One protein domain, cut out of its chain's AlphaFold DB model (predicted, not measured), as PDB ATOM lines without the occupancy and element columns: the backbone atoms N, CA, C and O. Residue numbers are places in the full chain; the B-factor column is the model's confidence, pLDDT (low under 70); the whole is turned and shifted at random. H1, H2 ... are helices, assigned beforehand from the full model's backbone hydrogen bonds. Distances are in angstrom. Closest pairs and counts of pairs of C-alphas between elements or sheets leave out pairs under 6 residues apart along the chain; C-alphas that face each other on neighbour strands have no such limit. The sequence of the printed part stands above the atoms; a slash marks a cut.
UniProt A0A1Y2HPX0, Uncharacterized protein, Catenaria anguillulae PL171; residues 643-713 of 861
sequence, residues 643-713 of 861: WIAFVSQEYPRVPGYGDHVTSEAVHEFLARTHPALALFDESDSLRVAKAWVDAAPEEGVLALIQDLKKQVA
ATOM      1  N   TRP A 643     148.936 113.823 116.957       83.56
ATOM      2  CA  TRP A 643     150.315 114.203 116.601       83.56
ATOM      3  C   TRP A 643     151.093 114.801 117.784       83.56
ATOM      4  O   TRP A 643     152.254 114.451 117.993       83.56
ATOM      5  N   ILE A 644     150.456 115.632 118.617       83.31
ATOM      6  CA  ILE A 644     151.084 116.225 119.816       83.31
ATOM      7  C   ILE A 644     151.494 115.131 120.815       83.31
ATOM      8  O   ILE A 644     152.578 115.189 121.404       83.31
ATOM      9  N   ALA A 645     150.661 114.096 120.971       84.19
ATOM     10  CA  ALA A 645     150.961 112.950 121.823       84.19
ATOM     11  C   ALA A 645     152.105 112.105 121.240       84.19
ATOM     12  O   ALA A 645     153.022 111.738 121.978       84.19
ATOM     13  N   PHE A 646     152.107 111.871 119.921       85.56
ATOM     14  CA  PHE A 646     153.209 111.219 119.211       85.56
ATOM     15  C   PHE A 646     154.532 111.963 119.431       85.56
ATOM     16  O   PHE A 646     155.508 111.343 119.837       85.56
ATOM     17  N   VAL A 647     154.577 113.289 119.259       87.38
ATOM     18  CA  VAL A 647     155.813 114.063 119.467       87.38
ATOM     19  C   VAL A 647     156.253 114.022 120.934       87.38
ATOM     20  O   VAL A 647     157.400 113.674 121.202       87.38
ATOM     21  N   SER A 648     155.369 114.271 121.908       86.19
ATOM     22  CA  SER A 648     155.749 114.179 123.332       86.19
ATOM     23  C   SER A 648     156.268 112.777 123.706       86.19
ATOM     24  O   SER A 648     157.210 112.634 124.495       86.19
ATOM     25  N   GLN A 649     155.719 111.713 123.111       84.25
ATOM     26  CA  GLN A 649     156.138 110.339 123.383       84.25
ATOM     27  C   GLN A 649     157.424 109.918 122.641       84.25
ATOM     28  O   GLN A 649     158.262 109.231 123.233       84.25
ATOM     29  N   GLU A 650     157.602 110.322 121.387       81.25
ATOM     30  CA  GLU A 650     158.610 109.765 120.473       81.25
ATOM     31  C   GLU A 650     159.786 110.705 120.169       81.25
ATOM     32  O   GLU A 650     160.817 110.240 119.684       81.25
ATOM     33  N   TYR A 651     159.682 112.003 120.472       85.50
ATOM     34  CA  TYR A 651     160.745 112.967 120.179       85.50
ATOM     35  C   TYR A 651     162.026 112.680 121.001       85.50
ATOM     36  O   TYR A 651     161.945 112.504 122.226       85.50
ATOM     37  N   PRO A 652     163.212 112.658 120.360       79.25
ATOM     38  CA  PRO A 652     164.518 112.499 120.996       79.25
ATOM     39  C   PRO A 652     164.776 113.430 122.178       79.25
ATOM     40  O   PRO A 652     164.692 114.652 122.075       79.25
ATOM     41  N   ARG A 653     165.182 112.849 123.306       81.75
ATOM     42  CA  ARG A 653     165.501 113.581 124.536       81.75
ATOM     43  C   ARG A 653     167.001 113.489 124.765       81.75
ATOM     44  O   ARG A 653     167.450 112.755 125.634       81.75
ATOM     45  N   VAL A 654     167.771 114.173 123.924       78.31
ATOM     46  CA  VAL A 654     169.240 114.107 123.924       78.31
ATOM     47  C   VAL A 654     169.807 115.207 124.839       78.31
ATOM     48  O   VAL A 654     169.370 116.354 124.708       78.31
ATOM     49  N   PRO A 655     170.746 114.909 125.765       75.81
ATOM     50  CA  PRO A 655     171.388 115.939 126.585       75.81
ATOM     51  C   PRO A 655     172.037 117.014 125.709       75.81
ATOM     52  O   PRO A 655     172.624 116.692 124.681       75.81
ATOM     53  N   GLY A 656     171.930 118.282 126.097       75.50
ATOM     54  CA  GLY A 656     172.435 119.415 125.320       75.50
ATOM     55  C   GLY A 656     171.558 119.853 124.142       75.50
ATOM     56  O   GLY A 656     171.714 120.973 123.667       75.50
ATOM     57  N   TYR A 657     170.580 119.052 123.703       77.75
ATOM     58  CA  TYR A 657     169.688 119.431 122.594       77.75
ATOM     59  C   TYR A 657     168.553 120.384 123.006       77.75
ATOM     60  O   TYR A 657     167.755 120.794 122.166       77.75
ATOM     61  N   GLY A 658     168.455 120.738 124.294       75.94
ATOM     62  CA  GLY A 658     167.344 121.518 124.847       75.94
ATOM     63  C   GLY A 658     167.115 122.848 124.126       75.94
ATOM     64  O   GLY A 658     165.978 123.185 123.810       75.94
ATOM     65  N   ASP A 659     168.172 123.581 123.781       73.75
ATOM     66  CA  ASP A 659     168.019 124.858 123.079       73.75
ATOM     67  C   ASP A 659     167.586 124.690 121.614       73.75
ATOM     68  O   ASP A 659     166.800 125.502 121.119       73.75
ATOM     69  N   HIS A 660     167.967 123.576 120.981       74.88
ATOM     70  CA  HIS A 660     167.655 123.218 119.592       74.88
ATOM     71  C   HIS A 660     166.236 122.663 119.366       74.88
ATOM     72  O   HIS A 660     165.857 122.413 118.225       74.88
ATOM     73  N   VAL A 661     165.418 122.487 120.412       83.75
ATOM     74  CA  VAL A 661     163.992 122.146 120.237       83.75
ATOM     75  C   VAL A 661     163.224 123.388 119.762       83.75
ATOM     76  O   VAL A 661     162.847 124.238 120.571       83.75
ATOM     77  N   THR A 662     163.009 123.503 118.452       85.81
ATOM     78  CA  THR A 662     162.240 124.581 117.801       85.81
ATOM     79  C   THR A 662     160.981 124.036 117.111       85.81
ATOM     80  O   THR A 662     160.756 122.823 117.098       85.81
ATOM     81  N   SER A 663     160.151 124.906 116.521       84.81
ATOM     82  CA  SER A 663     158.998 124.441 115.733       84.81
ATOM     83  C   SER A 663     159.450 123.733 114.456       84.81
ATOM     84  O   SER A 663     158.932 122.671 114.135       84.81
ATOM     85  N   GLU A 664     160.484 124.236 113.774       84.94
ATOM     86  CA  GLU A 664     161.072 123.592 112.591       84.94
ATOM     87  C   GLU A 664     161.574 122.180 112.914       84.94
ATOM     88  O   GLU A 664     161.295 121.247 112.162       84.94
ATOM     89  N   ALA A 665     162.222 121.992 114.069       81.94
ATOM     90  CA  ALA A 665     162.650 120.673 114.534       81.94
ATOM     91  C   ALA A 665     161.460 119.713 114.750       81.94
ATOM     92  O   ALA A 665     161.557 118.527 114.433       81.94
ATOM     93  N   VAL A 666     160.311 120.212 115.224       85.75
ATOM     94  CA  VAL A 666     159.063 119.432 115.327       85.75
ATOM     95  C   VAL A 666     158.448 119.156 113.945       85.75
ATOM     96  O   VAL A 666     157.961 118.046 113.718       85.75
ATOM     97  N   HIS A 667     158.511 120.102 113.000       86.31
ATOM     98  CA  HIS A 667     158.028 119.918 111.625       86.31
ATOM     99  C   HIS A 667     158.841 118.835 110.897       86.31
ATOM    100  O   HIS A 667     158.260 117.910 110.329       86.31
ATOM    101  N   GLU A 668     160.177 118.910 110.955       81.81
ATOM    102  CA  GLU A 668     161.077 117.884 110.412       81.81
ATOM    103  C   GLU A 668     160.828 116.524 111.078       81.81
ATOM    104  O   GLU A 668     160.694 115.514 110.379       81.81
ATOM    105  N   PHE A 669     160.687 116.504 112.410       83.12
ATOM    106  CA  PHE A 669     160.414 115.280 113.156       83.12
ATOM    107  C   PHE A 669     159.139 114.582 112.679       83.12
ATOM    108  O   PHE A 669     159.178 113.396 112.333       83.12
ATOM    109  N   LEU A 670     158.024 115.314 112.608       82.81
ATOM    110  CA  LEU A 670     156.744 114.802 112.119       82.81
ATOM    111  C   LEU A 670     156.839 114.321 110.670       82.81
ATOM    112  O   LEU A 670     156.480 113.178 110.392       82.81
ATOM    113  N   ALA A 671     157.367 115.152 109.767       79.19
ATOM    114  CA  ALA A 671     157.480 114.852 108.340       79.19
ATOM    115  C   ALA A 671     158.159 113.503 108.070       79.19
ATOM    116  O   ALA A 671     157.738 112.741 107.202       79.19
ATOM    117  N   ARG A 672     159.220 113.204 108.823       74.81
ATOM    118  CA  ARG A 672     160.118 112.080 108.539       74.81
ATOM    119  C   ARG A 672     159.926 110.868 109.465       74.81
ATOM    120  O   ARG A 672     160.377 109.789 109.097       74.81
ATOM    121  N   THR A 673     159.258 110.994 110.622       75.81
ATOM    122  CA  THR A 673     158.981 109.848 111.533       75.81
ATOM    123  C   THR A 673     157.507 109.502 111.724       75.81
ATOM    124  O   THR A 673     157.211 108.386 112.160       75.81
ATOM    125  N   HIS A 674     156.565 110.397 111.408       79.81
ATOM    126  CA  HIS A 674     155.153 110.086 111.601       79.81
ATOM    127  C   HIS A 674     154.708 108.990 110.611       79.81
ATOM    128  O   HIS A 674     154.897 109.166 109.404       79.81
ATOM    129  N   PRO A 675     154.088 107.876 111.057       75.81
ATOM    130  CA  PRO A 675     153.792 106.726 110.194       75.81
ATOM    131  C   PRO A 675     153.020 107.064 108.913       75.81
ATOM    132  O   PRO A 675     153.297 106.484 107.867       75.81
ATOM    133  N   ALA A 676     152.092 108.023 108.976       75.31
ATOM    134  CA  ALA A 676     151.309 108.454 107.817       75.31
ATOM    135  C   ALA A 676     152.080 109.360 106.832       75.31
ATOM    136  O   ALA A 676     151.678 109.455 105.679       75.31
ATOM    137  N   LEU A 677     153.170 110.014 107.259       76.38
ATOM    138  CA  LEU A 677     154.011 110.867 106.397       76.38
ATOM    139  C   LEU A 677     155.252 110.132 105.861       76.38
ATOM    140  O   LEU A 677     155.869 110.555 104.885       76.38
ATOM    141  N   ALA A 678     155.572 108.978 106.449       73.50
ATOM    142  CA  ALA A 678     156.753 108.166 106.178       73.50
ATOM    143  C   ALA A 678     156.974 107.759 104.706       73.50
ATOM    144  O   ALA A 678     158.109 107.445 104.343       73.50
ATOM    145  N   LEU A 679     155.941 107.797 103.859       72.75
ATOM    146  CA  LEU A 679     155.979 107.303 102.476       72.75
ATOM    147  C   LEU A 679     156.007 108.395 101.387       72.75
ATOM    148  O   LEU A 679     156.403 108.092 100.262       72.75
ATOM    149  N   PHE A 680     155.627 109.643 101.684       72.81
ATOM    150  CA  PHE A 680     155.718 110.743 100.710       72.81
ATOM    151  C   PHE A 680     157.175 111.159 100.472       72.81
ATOM    152  O   PHE A 680     158.060 110.836 101.269       72.81
ATOM    153  N   ASP A 681     157.437 111.922  99.409       70.88
ATOM    154  CA  ASP A 681     158.705 112.644  99.289       70.88
ATOM    155  C   ASP A 681     158.891 113.663 100.430       70.88
ATOM    156  O   ASP A 681     157.994 113.923 101.239       70.88
ATOM    157  N   GLU A 682     160.102 114.199 100.552       73.50
ATOM    158  CA  GLU A 682     160.455 115.119 101.630       73.50
ATOM    159  C   GLU A 682     159.701 116.453 101.560       73.50
ATOM    160  O   GLU A 682     159.221 116.920 102.593       73.50
ATOM    161  N   SER A 683     159.520 117.019 100.365       76.31
ATOM    162  CA  SER A 683     158.761 118.255 100.144       76.31
ATOM    163  C   SER A 683     157.313 118.136 100.619       76.31
ATOM    164  O   SER A 683     156.857 118.974 101.398       76.31
ATOM    165  N   ASP A 684     156.602 117.080 100.222       74.88
ATOM    166  CA  ASP A 684     155.210 116.871 100.624       74.88
ATOM    167  C   ASP A 684     155.079 116.447 102.089       74.88
ATOM    168  O   ASP A 684     154.175 116.912 102.786       74.88
ATOM    169  N   SER A 685     156.027 115.660 102.605       77.38
ATOM    170  CA  SER A 685     156.078 115.334 104.035       77.38
ATOM    171  C   SER A 685     156.235 116.586 104.901       77.38
ATOM    172  O   SER A 685     155.509 116.742 105.881       77.38
ATOM    173  N   LEU A 686     157.148 117.496 104.537       80.31
ATOM    174  CA  LEU A 686     157.366 118.762 105.246       80.31
ATOM    175  C   LEU A 686     156.180 119.717 105.081       80.31
ATOM    176  O   LEU A 686     155.760 120.335 106.057       80.31
ATOM    177  N   ARG A 687     155.596 119.803 103.878       81.94
ATOM    178  CA  ARG A 687     154.405 120.617 103.589       81.94
ATOM    179  C   ARG A 687     153.208 120.199 104.445       81.94
ATOM    180  O   ARG A 687     152.541 121.060 105.014       81.94
ATOM    181  N   VAL A 688     152.950 118.895 104.561       78.88
ATOM    182  CA  VAL A 688     151.841 118.364 105.368       78.88
ATOM    183  C   VAL A 688     152.148 118.439 106.867       78.88
ATOM    184  O   VAL A 688     151.280 118.860 107.628       78.88
ATOM    185  N   ALA A 689     153.373 118.122 107.302       83.94
ATOM    186  CA  ALA A 689     153.769 118.259 108.706       83.94
ATOM    187  C   ALA A 689     153.664 119.706 109.198       83.94
ATOM    188  O   ALA A 689     153.087 119.944 110.257       83.94
ATOM    189  N   LYS A 690     154.146 120.678 108.411       85.94
ATOM    190  CA  LYS A 690     153.963 122.099 108.713       85.94
ATOM    191  C   LYS A 690     152.477 122.451 108.797       85.94
ATOM    192  O   LYS A 690     152.067 123.034 109.790       85.94
ATOM    193  N   ALA A 691     151.654 122.034 107.831       81.56
ATOM    194  CA  ALA A 691     150.214 122.297 107.868       81.56
ATOM    195  C   ALA A 691     149.512 121.719 109.118       81.56
ATOM    196  O   ALA A 691     148.549 122.310 109.593       81.56
ATOM    197  N   TRP A 692     149.984 120.600 109.680       84.69
ATOM    198  CA  TRP A 692     149.446 120.041 110.930       84.69
ATOM    199  C   TRP A 692     149.837 120.825 112.188       84.69
ATOM    200  O   TRP A 692     149.094 120.787 113.171       84.69
ATOM    201  N   VAL A 693     150.983 121.510 112.175       82.50
ATOM    202  CA  VAL A 693     151.445 122.345 113.294       82.50
ATOM    203  C   VAL A 693     150.889 123.767 113.178       82.50
ATOM    204  O   VAL A 693     150.349 124.268 114.156       82.50
ATOM    205  N   ASP A 694     150.892 124.354 111.977       81.00
ATOM    206  CA  ASP A 694     150.244 125.640 111.664       81.00
ATOM    207  C   ASP A 694     148.722 125.617 111.951       81.00
ATOM    208  O   ASP A 694     148.132 126.653 112.249       81.00
ATOM    209  N   ALA A 695     148.071 124.447 111.859       78.12
ATOM    210  CA  ALA A 695     146.648 124.261 112.174       78.12
ATOM    211  C   ALA A 695     146.361 123.890 113.645       78.12
ATOM    212  O   ALA A 695     145.197 123.710 114.014       78.12
ATOM    213  N   ALA A 696     147.388 123.743 114.488       76.50
ATOM    214  CA  ALA A 696     147.224 123.509 115.919       76.50
ATOM    215  C   ALA A 696     147.194 124.842 116.698       76.50
ATOM    216  O   ALA A 696     147.781 125.826 116.251       76.50
ATOM    217  N   PRO A 697     146.559 124.905 117.885       81.44
ATOM    218  CA  PRO A 697     146.633 126.093 118.733       81.44
ATOM    219  C   PRO A 697     148.086 126.404 119.113       81.44
ATOM    220  O   PRO A 697     148.773 125.540 119.665       81.44
ATOM    221  N   GLU A 698     148.536 127.638 118.867       83.06
ATOM    222  CA  GLU A 698     149.918 128.083 119.115       83.06
ATOM    223  C   GLU A 698     150.362 127.801 120.560       83.06
ATOM    224  O   GLU A 698     151.437 127.249 120.788       83.06
ATOM    225  N   GLU A 699     149.486 128.058 121.537       84.06
ATOM    226  CA  GLU A 699     149.702 127.732 122.953       84.06
ATOM    227  C   GLU A 699     150.040 126.249 123.181       84.06
ATOM    228  O   GLU A 699     150.886 125.928 124.015       84.06
ATOM    229  N   GLY A 700     149.416 125.337 122.428       83.38
ATOM    230  CA  GLY A 700     149.656 123.896 122.508       83.38
ATOM    231  C   GLY A 700     151.002 123.484 121.908       83.38
ATOM    232  O   GLY A 700     151.694 122.639 122.478       83.38
ATOM    233  N   VAL A 701     151.412 124.118 120.805       85.31
ATOM    234  CA  VAL A 701     152.732 123.907 120.183       85.31
ATOM    235  C   VAL A 701     153.840 124.457 121.087       85.31
ATOM    236  O   VAL A 701     154.826 123.767 121.357       85.31
ATOM    237  N   LEU A 702     153.651 125.658 121.641       89.19
ATOM    238  CA  LEU A 702     154.569 126.264 122.605       89.19
ATOM    239  C   LEU A 702     154.653 125.449 123.903       89.19
ATOM    240  O   LEU A 702     155.755 125.227 124.404       89.19
ATOM    241  N   ALA A 703     153.530 124.946 124.426       88.81
ATOM    242  CA  ALA A 703     153.513 124.074 125.601       88.81
ATOM    243  C   ALA A 703     154.235 122.740 125.348       88.81
ATOM    244  O   ALA A 703     154.989 122.290 126.211       88.81
ATOM    245  N   LEU A 704     154.071 122.137 124.163       90.56
ATOM    246  CA  LEU A 704     154.810 120.942 123.745       90.56
ATOM    247  C   LEU A 704     156.321 121.210 123.683       90.56
ATOM    248  O   LEU A 704     157.097 120.452 124.263       90.56
ATOM    249  N   ILE A 705     156.749 122.297 123.032       91.69
ATOM    250  CA  ILE A 705     158.168 122.680 122.961       91.69
ATOM    251  C   ILE A 705     158.724 122.920 124.373       91.69
ATOM    252  O   ILE A 705     159.784 122.396 124.714       91.69
ATOM    253  N   GLN A 706     158.004 123.647 125.231       91.94
ATOM    254  CA  GLN A 706     158.413 123.884 126.619       91.94
ATOM    255  C   GLN A 706     158.490 122.592 127.446       91.94
ATOM    256  O   GLN A 706     159.430 122.438 128.224       91.94
ATOM    257  N   ASP A 707     157.557 121.650 127.275       90.94
ATOM    258  CA  ASP A 707     157.593 120.335 127.925       90.94
ATOM    259  C   ASP A 707     158.790 119.503 127.443       90.94
ATOM    260  O   ASP A 707     159.530 118.974 128.270       90.94
ATOM    261  N   LEU A 708     159.078 119.469 126.139       90.06
ATOM    262  CA  LEU A 708     160.269 118.805 125.594       90.06
ATOM    263  C   LEU A 708     161.571 119.413 126.147       90.06
ATOM    264  O   LEU A 708     162.417 118.677 126.663       90.06
ATOM    265  N   LYS A 709     161.719 120.749 126.134       90.56
ATOM    266  CA  LYS A 709     162.886 121.440 126.724       90.56
ATOM    267  C   LYS A 709     163.022 121.142 128.220       90.56
ATOM    268  O   LYS A 709     164.105 120.806 128.702       90.56
ATOM    269  N   LYS A 710     161.909 121.186 128.956       88.50
ATOM    270  CA  LYS A 710     161.829 120.835 130.381       88.50
ATOM    271  C   LYS A 710     162.193 119.374 130.635       88.50
ATOM    272  O   LYS A 710     162.831 119.098 131.645       88.50
ATOM    273  N   GLN A 711     161.829 118.448 129.754       87.19
ATOM    274  CA  GLN A 711     162.146 117.023 129.874       87.19
ATOM    275  C   GLN A 711     163.619 116.725 129.588       87.19
ATOM    276  O   GLN A 711     164.197 115.893 130.289       87.19
ATOM    277  N   VAL A 712     164.246 117.425 128.635       83.94
ATOM    278  CA  VAL A 712     165.707 117.383 128.439       83.94
ATOM    279  C   VAL A 712     166.415 117.908 129.695       83.94
ATOM    280  O   VAL A 712     167.192 117.175 130.303       83.94
ATOM    281  N   ALA A 713     166.035 119.090 130.192       82.38
ATOM    282  CA  ALA A 713     166.611 119.665 131.413       82.38
ATOM    283  C   ALA A 713     166.340 118.831 132.687       82.38
ATOM    284  O   ALA A 713     167.168 118.773 133.597       82.38
TER     285      ALA A 713
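What this domain is: This is residues 643 to 713 of the 861 residues of an uncharacterized protein of Catenaria anguillulae PL171 (UniProt A0A1Y2HPX0). H4, the longest helix, and H3 make a V; H2 packs on H3 inside it, and H1 is side by side with H4 over one face of the V. The printed part has 71 residues with four named helices, H1 to H4 in order: all helix. It is compact, radius of gyration of the C-alphas 11.7 A, spanning 34 by 24 by 18 A.

How they stand to each other: Start at H4, residues 698 to 713, whose residues 701 to 708 alone touch H1, residues 643 to 650, at a shallow tilt of 5 degrees, the same way; the closest C-alphas, Ser 648 and Leu 704, are 6.8 A apart. H1 touches H2, residues 663 to 673, about perpendicular at 79 degrees, closest at C-alphas 647 and 670, 7.4 A. H2 touches H3, residues 682 to 694, at a steep tilt of 52 degrees, opposite ways, closest at C-alphas 671 and 685, 4.6 A. In H1 to H4 every O i to N i+4 pair is within hydrogen-bond range.

Where its parts are: From C-alpha 698 at (149.918, 128.083, 119.115), H4 runs 22.4 A to C-alpha 713 at (166.611, 119.665, 131.413). H3 measures 17.8 A, H2 15.2 A, H1 10.2 A.

The domain as a whole: Residues 651 to 662 form a long link. The printed part has no cut; no printed residue is under pLDDT 70.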